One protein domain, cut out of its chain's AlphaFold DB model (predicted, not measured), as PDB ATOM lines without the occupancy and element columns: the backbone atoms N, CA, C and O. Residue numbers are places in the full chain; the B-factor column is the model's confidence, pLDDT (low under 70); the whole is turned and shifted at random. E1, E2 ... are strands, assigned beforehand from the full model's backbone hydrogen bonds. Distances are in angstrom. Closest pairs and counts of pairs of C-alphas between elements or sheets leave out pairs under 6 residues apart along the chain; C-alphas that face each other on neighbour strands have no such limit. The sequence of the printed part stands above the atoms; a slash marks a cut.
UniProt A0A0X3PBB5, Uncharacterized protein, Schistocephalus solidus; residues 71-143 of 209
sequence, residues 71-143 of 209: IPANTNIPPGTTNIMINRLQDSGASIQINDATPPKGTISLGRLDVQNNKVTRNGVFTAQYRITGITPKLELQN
ATOM      1  N   ILE A  71       2.118  20.255  47.671       97.62
ATOM      2  CA  ILE A  71       1.915  19.528  48.926       97.62
ATOM      3  C   ILE A  71       1.317  20.531  49.924       97.62
ATOM      4  O   ILE A  71       2.009  21.479  50.308       97.62
ATOM      5  N   PRO A  72       0.034  20.395  50.298       97.44
ATOM      6  CA  PRO A  72      -0.640  21.368  51.150       97.44
ATOM      7  C   PRO A  72      -0.057  21.475  52.559       97.44
ATOM      8  O   PRO A  72       0.502  20.529  53.114       97.44
ATOM      9  N   ALA A  73      -0.274  22.628  53.186       97.19
ATOM     10  CA  ALA A  73      -0.153  22.770  54.628       97.19
ATOM     11  C   ALA A  73      -1.054  21.748  55.339       97.19
ATOM     12  O   ALA A  73      -2.129  21.395  54.852       97.19
ATOM     13  N   ASN A  74      -0.636  21.308  56.523       97.38
ATOM     14  CA  ASN A  74      -1.299  20.291  57.340       97.38
ATOM     15  C   ASN A  74      -1.320  18.870  56.756       97.38
ATOM     16  O   ASN A  74      -1.857  17.978  57.417       97.38
ATOM     17  N   THR A  75      -0.718  18.617  55.587       97.69
ATOM     18  CA  THR A  75      -0.491  17.246  55.116       97.69
ATOM     19  C   THR A  75       0.322  16.479  56.157       97.69
ATOM     20  O   THR A  75       1.381  16.939  56.591       97.69
ATOM     21  N   ASN A  76      -0.182  15.313  56.567       97.25
ATOM     22  CA  ASN A  76       0.518  14.435  57.497       97.25
ATOM     23  C   ASN A  76       1.670  13.735  56.772       97.25
ATOM     24  O   ASN A  76       1.465  13.075  55.754       97.25
ATOM     25  N   ILE A  77       2.868  13.853  57.328       97.44
ATOM     26  CA  ILE A  77       4.072  13.175  56.868       97.44
ATOM     27  C   ILE A  77       4.353  12.012  57.825       97.44
ATOM     28  O   ILE A  77       4.353  12.226  59.038       97.44
ATOM     29  N   PRO A  78       4.584  10.781  57.333       96.44
ATOM     30  CA  PRO A  78       4.893   9.653  58.203       96.44
ATOM     31  C   PRO A  78       6.094   9.945  59.122       96.44
ATOM     32  O   PRO A  78       7.092  10.504  58.647       96.44
ATOM     33  N   PRO A  79       6.042   9.559  60.412       94.56
ATOM     34  CA  PRO A  79       7.141   9.788  61.346       94.56
ATOM     35  C   PRO A  79       8.467   9.218  60.832       94.56
ATOM     36  O   PRO A  79       8.502   8.135  60.253       94.56
ATOM     37  N   GLY A  80       9.563   9.947  61.044       93.44
ATOM     38  CA  GLY A  80      10.901   9.529  60.607       93.44
ATOM     39  C   GLY A  80      11.185   9.710  59.109       93.44
ATOM     40  O   GLY A  80      12.292   9.410  58.668       93.44
ATOM     41  N   THR A  81      10.237  10.231  58.322       96.56
ATOM     42  CA  THR A  81      10.486  10.574  56.913       96.56
ATOM     43  C   THR A  81      11.464  11.742  56.821       96.56
ATOM     44  O   THR A  81      11.175  12.838  57.296       96.56
ATOM     45  N   THR A  82      12.605  11.527  56.167       96.94
ATOM     46  CA  THR A  82      13.610  12.575  55.907       96.94
ATOM     47  C   THR A  82      13.538  13.122  54.487       96.94
ATOM     48  O   THR A  82      13.943  14.252  54.238       96.94
ATOM     49  N   ASN A  83      13.004  12.346  53.544       97.31
ATOM     50  CA  ASN A  83      12.891  12.720  52.140       97.31
ATOM     51  C   ASN A  83      11.582  12.192  51.555       97.31
ATOM     52  O   ASN A  83      11.154  11.084  51.880       97.31
ATOM     53  N   ILE A  84      10.984  12.968  50.656       97.31
ATOM     54  CA  ILE A  84       9.864  12.542  49.819       97.31
ATOM     55  C   ILE A  84      10.397  12.337  48.403       97.31
ATOM     56  O   ILE A  84      10.856  13.277  47.758       97.31
ATOM     57  N   MET A  85      10.334  11.106  47.919       96.19
ATOM     58  CA  MET A  85      10.750  10.715  46.579       96.19
ATOM     59  C   MET A  85       9.643  10.993  45.569       96.19
ATOM     60  O   MET A  85       8.501  10.578  45.762       96.19
ATOM     61  N   ILE A  86       9.996  11.669  44.482       96.50
ATOM     62  CA  ILE A  86       9.141  11.953  43.334       96.50
ATOM     63  C   ILE A  86       9.605  11.061  42.186       96.50
ATOM     64  O   ILE A  86      10.635  11.309  41.555       96.50
ATOM     65  N   ASN A  87       8.845  10.005  41.926       93.56
ATOM     66  CA  ASN A  87       9.259   8.922  41.044       93.56
ATOM     67  C   ASN A  87       8.976   9.259  39.575       93.56
ATOM     68  O   ASN A  87       8.013   9.958  39.254       93.56
ATOM     69  N   ARG A  88       9.798   8.709  38.680       91.94
ATOM     70  CA  ARG A  88       9.583   8.660  37.224       91.94
ATOM     71  C   ARG A  88       9.726   7.224  36.741       91.94
ATOM     72  O   ARG A  88      10.114   6.347  37.501       91.94
ATOM     73  N   LEU A  89       9.379   6.980  35.479       87.19
ATOM     74  CA  LEU A  89       9.381   5.634  34.902       87.19
ATOM     75  C   LEU A  89      10.783   5.002  34.843       87.19
ATOM     76  O   LEU A  89      10.919   3.794  35.000       87.19
ATOM     77  N   GLN A  90      11.807   5.816  34.596       81.88
ATOM     78  CA  GLN A  90      13.206   5.405  34.453       81.88
ATOM     79  C   GLN A  90      14.073   6.308  35.336       81.88
ATOM     80  O   GLN A  90      13.759   7.492  35.434       81.88
ATOM     81  N   ASP A  91      15.157   5.789  35.912       81.12
ATOM     82  CA  ASP A  91      16.088   6.473  36.832       81.12
ATOM     83  C   ASP A  91      15.569   6.727  38.261       81.12
ATOM     84  O   ASP A  91      14.422   6.462  38.613       81.12
ATOM     85  N   SER A  92      16.460   7.262  39.100       80.50
ATOM     86  CA  SER A  92      16.284   7.549  40.532       80.50
ATOM     87  C   SER A  92      15.265   8.654  40.857       80.50
ATOM     88  O   SER A  92      14.922   8.841  42.025       80.50
ATOM     89  N   GLY A  93      14.768   9.387  39.856       90.88
ATOM     90  CA  GLY A  93      13.825  10.491  40.039       90.88
ATOM     91  C   GLY A  93      14.407  11.670  40.819       90.88
ATOM     92  O   GLY A  93      15.564  12.056  40.634       90.88
ATOM     93  N   ALA A  94      13.582  12.282  41.663       95.38
ATOM     94  CA  ALA A  94      13.958  13.443  42.457       95.38
ATOM     95  C   ALA A  94      13.480  13.304  43.903       95.38
ATOM     96  O   ALA A  94      12.642  12.463  44.218       95.38
ATOM     97  N   SER A  95      14.013  14.136  44.788       96.88
ATOM     98  CA  SER A  95      13.689  14.151  46.210       96.88
ATOM     99  C   SER A  95      13.346  15.559  46.681       96.88
ATOM    100  O   SER A  95      14.015  16.523  46.305       96.88
ATOM    101  N   ILE A  96      12.353  15.654  47.555       97.88
ATOM    102  CA  ILE A  96      12.064  16.829  48.372       97.88
ATOM    103  C   ILE A  96      12.592  16.541  49.776       97.88
ATOM    104  O   ILE A  96      12.206  15.537  50.382       97.88
ATOM    105  N   GLN A  97      13.472  17.394  50.291       97.75
ATOM    106  CA  GLN A  97      14.031  17.215  51.630       97.75
ATOM    107  C   GLN A  97      13.032  17.671  52.687       97.75
ATOM    108  O   GLN A  97      12.433  18.739  52.562       97.75
ATOM    109  N   ILE A  98      12.875  16.888  53.751       97.75
ATOM    110  CA  ILE A  98      12.146  17.333  54.935       97.75
ATOM    111  C   ILE A  98      13.097  18.147  55.804       97.75
ATOM    112  O   ILE A  98      14.121  17.634  56.258       97.75
ATOM    113  N   ASN A  99      12.738  19.404  56.065       96.00
ATOM    114  CA  ASN A  99      13.563  20.340  56.826       96.00
ATOM    115  C   ASN A  99      15.010  20.379  56.282       96.00
ATOM    116  O   ASN A  99      15.222  20.637  55.101       96.00
ATOM    117  N   ASP A 100      16.000  20.111  57.132       93.75
ATOM    118  CA  ASP A 100      17.429  20.178  56.806       93.75
ATOM    119  C   ASP A 100      18.026  18.815  56.404       93.75
ATOM    120  O   ASP A 100      19.241  18.617  56.456       93.75
ATOM    121  N   ALA A 101      17.187  17.845  56.026       95.62
ATOM    122  CA  ALA A 101      17.660  16.548  55.562       95.62
ATOM    123  C   ALA A 101      18.500  16.669  54.281       95.62
ATOM    124  O   ALA A 101      18.272  17.526  53.431       95.62
ATOM    125  N   THR A 102      19.458  15.761  54.106       92.94
ATOM    126  CA  THR A 102      20.257  15.686  52.880       92.94
ATOM    127  C   THR A 102      19.541  14.871  51.800       92.94
ATOM    128  O   THR A 102      18.987  13.812  52.130       92.94
ATOM    129  N   PRO A 103      19.600  15.284  50.517       89.94
ATOM    130  CA  PRO A 103      19.112  14.461  49.415       89.94
ATOM    131  C   PRO A 103      19.834  13.107  49.375       89.94
ATOM    132  O   PRO A 103      21.047  13.052  49.610       89.94
ATOM    133  N   PRO A 104      19.131  12.017  49.028       90.25
ATOM    134  CA  PRO A 104      19.771  10.755  48.696       90.25
ATOM    135  C   PRO A 104      20.794  10.917  47.562       90.25
ATOM    136  O   PRO A 104      20.669  11.765  46.678       90.25
ATOM    137  N   LYS A 105      21.838  10.084  47.563       89.06
ATOM    138  CA  LYS A 105      22.834  10.109  46.484       89.06
ATOM    139  C   LYS A 105      22.178   9.749  45.149       89.06
ATOM    140  O   LYS A 105      21.446   8.769  45.060       89.06
ATOM    141  N   GLY A 106      22.495  10.519  44.109       86.38
ATOM    142  CA  GLY A 106      22.009  10.271  42.751       86.38
ATOM    143  C   GLY A 106      20.573  10.732  42.490       86.38
ATOM    144  O   GLY A 106      20.052  10.436  41.419       86.38
ATOM    145  N   THR A 107      19.929  11.445  43.418       89.88
ATOM    146  CA  THR A 107      18.614  12.062  43.188       89.88
ATOM    147  C   THR A 107      18.763  13.555  42.932       89.88
ATOM    148  O   THR A 107      19.636  14.226  43.487       89.88
ATOM    149  N   ILE A 108      17.892  14.097  42.082       91.62
ATOM    150  CA  ILE A 108      17.796  15.545  41.892       91.62
ATOM    151  C   ILE A 108      17.032  16.129  43.081       91.62
ATOM    152  O   ILE A 108      15.993  15.610  43.475       91.62
ATOM    153  N   SER A 109      17.521  17.220  43.659       95.06
ATOM    154  CA  SER A 109      16.779  17.955  44.682       95.06
ATOM    155  C   SER A 109      15.705  18.829  44.035       95.06
ATOM    156  O   SER A 109      16.043  19.696  43.232       95.06
ATOM    157  N   LEU A 110      14.434  18.657  44.413       96.50
ATOM    158  CA  LEU A 110      13.366  19.601  44.043       96.50
ATOM    159  C   LEU A 110      13.225  20.759  45.038       96.50
ATOM    160  O   LEU A 110      12.548  21.739  44.741       96.50
ATOM    161  N   GLY A 111      13.859  20.649  46.206       96.31
ATOM    162  CA  GLY A 111      13.825  21.650  47.264       96.31
ATOM    163  C   GLY A 111      13.310  21.092  48.586       96.31
ATOM    164  O   GLY A 111      13.093  19.894  48.745       96.31
ATOM    165  N   ARG A 112      13.100  21.996  49.537       97.12
ATOM    166  CA  ARG A 112      12.780  21.682  50.928       97.12
ATOM    167  C   ARG A 112      11.290  21.828  51.221       97.12
ATOM    168  O   ARG A 112      10.648  22.769  50.758       97.12
ATOM    169  N   LEU A 113      10.775  20.939  52.062       97.94
ATOM    170  CA  LEU A 113       9.457  21.018  52.675       97.94
ATOM    171  C   LEU A 113       9.603  21.131  54.194       97.94
ATOM    172  O   LEU A 113      10.201  20.270  54.841       97.94
ATOM    173  N   ASP A 114       9.041  22.195  54.757       97.88
ATOM    174  CA  ASP A 114       9.071  22.441  56.196       97.88
ATOM    175  C   ASP A 114       7.987  21.615  56.900       97.88
ATOM    176  O   ASP A 114       6.799  21.710  56.575       97.88
ATOM    177  N   VAL A 115       8.396  20.808  57.878       97.94
ATOM    178  CA  VAL A 115       7.518  19.894  58.620       97.94
ATOM    179  C   VAL A 115       7.755  20.044  60.116       97.94
ATOM    180  O   VAL A 115       8.882  19.919  60.597       97.94
ATOM    181  N   GLN A 116       6.673  20.239  60.866       97.88
ATOM    182  CA  GLN A 116       6.667  20.308  62.323       97.88
ATOM    183  C   GLN A 116       5.568  19.393  62.864       97.88
ATOM    184  O   GLN A 116       4.459  19.377  62.339       97.88
ATOM    185  N   ASN A 117       5.864  18.616  63.911       96.50
ATOM    186  CA  ASN A 117       4.916  17.661  64.501       96.50
ATOM    187  C   ASN A 117       4.278  16.731  63.449       96.50
ATOM    188  O   ASN A 117       3.067  16.514  63.454       96.50
ATOM    189  N   ASN A 118       5.099  16.215  62.524       96.56
ATOM    190  CA  ASN A 118       4.676  15.359  61.407       96.56
ATOM    191  C   ASN A 118       3.663  16.009  60.449       96.56
ATOM    192  O   ASN A 118       2.987  15.306  59.704       96.56
ATOM    193  N   LYS A 119       3.549  17.340  60.439       97.69
ATOM    194  CA  LYS A 119       2.676  18.079  59.527       97.69
ATOM    195  C   LYS A 119       3.446  19.126  58.752       97.69
ATOM    196  O   LYS A 119       4.291  19.830  59.299       97.69
ATOM    197  N   VAL A 120       3.117  19.244  57.474       97.88
ATOM    198  CA  VAL A 120       3.621  20.315  56.617       97.88
ATOM    199  C   VAL A 120       3.155  21.665  57.162       97.88
ATOM    200  O   VAL A 120       1.965  21.855  57.413       97.88
ATOM    201  N   THR A 121       4.073  22.609  57.348       98.00
ATOM    202  CA  THR A 121       3.759  23.899  57.992       98.00
ATOM    203  C   THR A 121       3.099  24.898  57.039       98.00
ATOM    204  O   THR A 121       2.309  25.734  57.469       98.00
ATOM    205  N   ARG A 122       3.394  24.802  55.738       97.25
ATOM    206  CA  ARG A 122       2.870  25.669  54.672       97.25
ATOM    207  C   ARG A 122       2.834  24.936  53.335       97.25
ATOM    208  O   ARG A 122       3.604  24.005  53.132       97.25
ATOM    209  N   ASN A 123       2.001  25.402  52.404       97.25
ATOM    210  CA  ASN A 123       1.957  24.844  51.051       97.25
ATOM    211  C   ASN A 123       3.357  24.854  50.414       97.25
ATOM    212  O   ASN A 123       3.971  25.913  50.284       97.25
ATOM    213  N   GLY A 124       3.836  23.683  50.001       97.19
ATOM    214  CA  GLY A 124       5.043  23.534  49.196       97.19
ATOM    215  C   GLY A 124       4.669  23.334  47.734       97.19
ATOM    216  O   GLY A 124       3.915  22.414  47.422       97.19
ATOM    217  N   VAL A 125       5.177  24.186  46.844       98.00
ATOM    218  CA  VAL A 125       4.984  24.055  45.393       98.00
ATOM    219  C   VAL A 125       6.285  23.566  44.780       98.00
ATOM    220  O   VAL A 125       7.333  24.173  44.987       98.00
ATOM    221  N   PHE A 126       6.210  22.477  44.023       97.81
ATOM    222  CA  PHE A 126       7.374  21.819  43.441       97.81
ATOM    223  C   PHE A 126       7.149  21.555  41.961       97.81
ATOM    224  O   PHE A 126       6.027  21.287  41.530       97.81
ATOM    225  N   THR A 127       8.236  21.587  41.195       96.69
ATOM    226  CA  THR A 127       8.219  21.330  39.755       96.69
ATOM    227  C   THR A 127       9.202  20.219  39.417       96.69
ATOM    228  O   THR A 127      10.409  20.372  39.591       96.69
ATOM    229  N   ALA A 128       8.688  19.109  38.894       95.25
ATOM    230  CA  ALA A 128       9.474  18.028  38.318       95.25
ATOM    231  C   ALA A 128       9.589  18.223  36.801       95.25
ATOM    232  O   ALA A 128       8.586  18.424  36.118       95.25
ATOM    233  N   GLN A 129      10.803  18.132  36.254       94.00
ATOM    234  CA  GLN A 129      11.059  18.214  34.805       94.00
ATOM    235  C   GLN A 129      10.904  16.838  34.132       94.00
ATOM    236  O   GLN A 129      11.786  16.400  33.395       94.00
ATOM    237  N   TYR A 130       9.837  16.118  34.488       93.50
ATOM    238  CA  TYR A 130       9.464  14.813  33.943       93.50
ATOM    239  C   TYR A 130       8.022  14.450  34.342       93.50
ATOM    240  O   TYR A 130       7.393  15.121  35.163       93.50
ATOM    241  N   ARG A 131       7.501  13.344  33.795       93.38
ATOM    242  CA  ARG A 131       6.230  12.747  34.237       93.38
ATOM    243  C   ARG A 131       6.385  12.006  35.556       93.38
ATOM    244  O   ARG A 131       7.139  11.036  35.633       93.38
ATOM    245  N   ILE A 132       5.629  12.426  36.562       94.38
ATOM    246  CA  ILE A 132       5.591  11.765  37.860       94.38
ATOM    247  C   ILE A 132       4.793  10.467  37.720       94.38
ATOM    248  O   ILE A 132       3.642  10.481  37.282       94.38
ATOM    249  N   THR A 133       5.402   9.342  38.089       93.81
ATOM    250  CA  THR A 133       4.747   8.020  38.109       93.81
ATOM    251  C   THR A 133       4.289   7.616  39.505       93.81
ATOM    252  O   THR A 133       3.469   6.716  39.657       93.81
ATOM    253  N   GLY A 134       4.796   8.290  40.538       93.31
ATOM    254  CA  GLY A 134       4.415   8.053  41.921       93.31
ATOM    255  C   GLY A 134       5.180   8.940  42.893       93.31
ATOM    256  O   GLY A 134       6.077   9.689  42.511       93.31
ATOM    257  N   ILE A 135       4.819   8.830  44.166       95.19
ATOM    258  CA  ILE A 135       5.438   9.559  45.271       95.19
ATOM    259  C   ILE A 135       5.654   8.603  46.444       95.19
ATOM    260  O   ILE A 135       4.825   7.722  46.693       95.19
ATOM    261  N   THR A 136       6.791   8.713  47.131       94.38
ATOM    262  CA  THR A 136       7.136   7.852  48.271       94.38
ATOM    263  C   THR A 136       7.690   8.689  49.428       94.38
ATOM    264  O   THR A 136       8.717   9.334  49.247       94.38
ATOM    265  N   PRO A 137       7.062   8.687  50.618       94.88
ATOM    266  CA  PRO A 137       5.826   7.975  50.961       94.88
ATOM    267  C   PRO A 137       4.628   8.439  50.119       94.88
ATOM    268  O   PRO A 137       4.670   9.499  49.499       94.88
ATOM    269  N   LYS A 138       3.568   7.624  50.057       95.19
ATOM    270  CA  LYS A 138       2.366   7.969  49.288       95.19
ATOM    271  C   LYS A 138       1.706   9.204  49.908       95.19
ATOM    272  O   LYS A 138       1.311   9.166  51.068       95.19
ATOM    273  N   LEU A 139       1.572  10.266  49.119       93.31
ATOM    274  CA  LEU A 139       0.934  11.528  49.488       93.31
ATOM    275  C   LEU A 139      -0.006  11.955  48.359       93.31
ATOM    276  O   LEU A 139       0.244  11.658  47.190       93.31
ATOM    277  N   GLU A 140      -1.080  12.659  48.701       88.75
ATOM    278  CA  GLU A 140      -1.944  13.274  47.697       88.75
ATOM    279  C   GLU A 140      -1.319  14.579  47.203       88.75
ATOM    280  O   GLU A 140      -1.028  15.484  47.988       88.75
ATOM    281  N   LEU A 141      -1.108  14.666  45.891       89.88
ATOM    282  CA  LEU A 141      -0.665  15.886  45.230       89.88
ATOM    283  C   LEU A 141      -1.887  16.729  44.873       89.88
ATOM    284  O   LEU A 141      -2.825  16.230  44.252       89.88
ATOM    285  N   GLN A 142      -1.857  18.014  45.212       93.56
ATOM    286  CA  GLN A 142      -2.884  18.966  44.793       93.56
ATOM    287  C   GLN A 142      -2.386  19.852  43.656       93.56
ATOM    288  O   GLN A 142      -1.179  20.005  43.458       93.56
ATOM    289  N   ASN A 143      -3.326  20.456  42.923       93.81
ATOM    290  CA  ASN A 143      -3.043  21.390  41.830       93.81
ATOM    291  C   ASN A 143      -2.015  20.830  40.832       93.81
ATOM    292  O   ASN A 143      -1.101  21.542  40.416       93.81
TER     293      ASN A 143
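Overview. This is residues 71 to 143 of the 209 residues of an uncharacterized protein of Schistocephalus solidus (UniProt A0A0X3PBB5). With little regular structure, the domain is a small curved wall of four short strands, E3, E2, E1 and E5, with a fifth strand, E4, beside the edge strand E3, and much loop around them. The printed part has 73 residues, with no named helix and strands E1 to E5 in chain order, 24 residues in all; the class is all strand and the sheet E3 E2 E1 E5 is mixed. It is compact, radius of gyration of the C-alphas 11.4 A, spanning 33 by 27 by 17 A.

Arrangement. E2, residues 94 to 98, and E1, residues 83 to 87, form an antiparallel hairpin; N 86 and O 94 are 2.8 A apart, within hydrogen-bond range. E3, residues 108 to 113, is parallel to E2, with N 95 to O 108 at 2.8 A. E5, residues 134 to 136, is antiparallel to E1, with N 85 to O 136 at 2.7 A. E4, residues 124 to 128, pairs with no named strand; its closest C-alphas to E3, Gly 124 and Leu 113, are 6.2 A apart. E4 and E5 are apart.

Along the chain. E1 begins at C-alpha 83 (12.891, 12.720, 52.140); E5 ends at C-alpha 136 (7.136, 7.852, 48.271). E3 is 14.7 A long.

Size, cuts and confidence. The printed part has no cut and no long link between strands. No printed residue is under 70 in pLDDT.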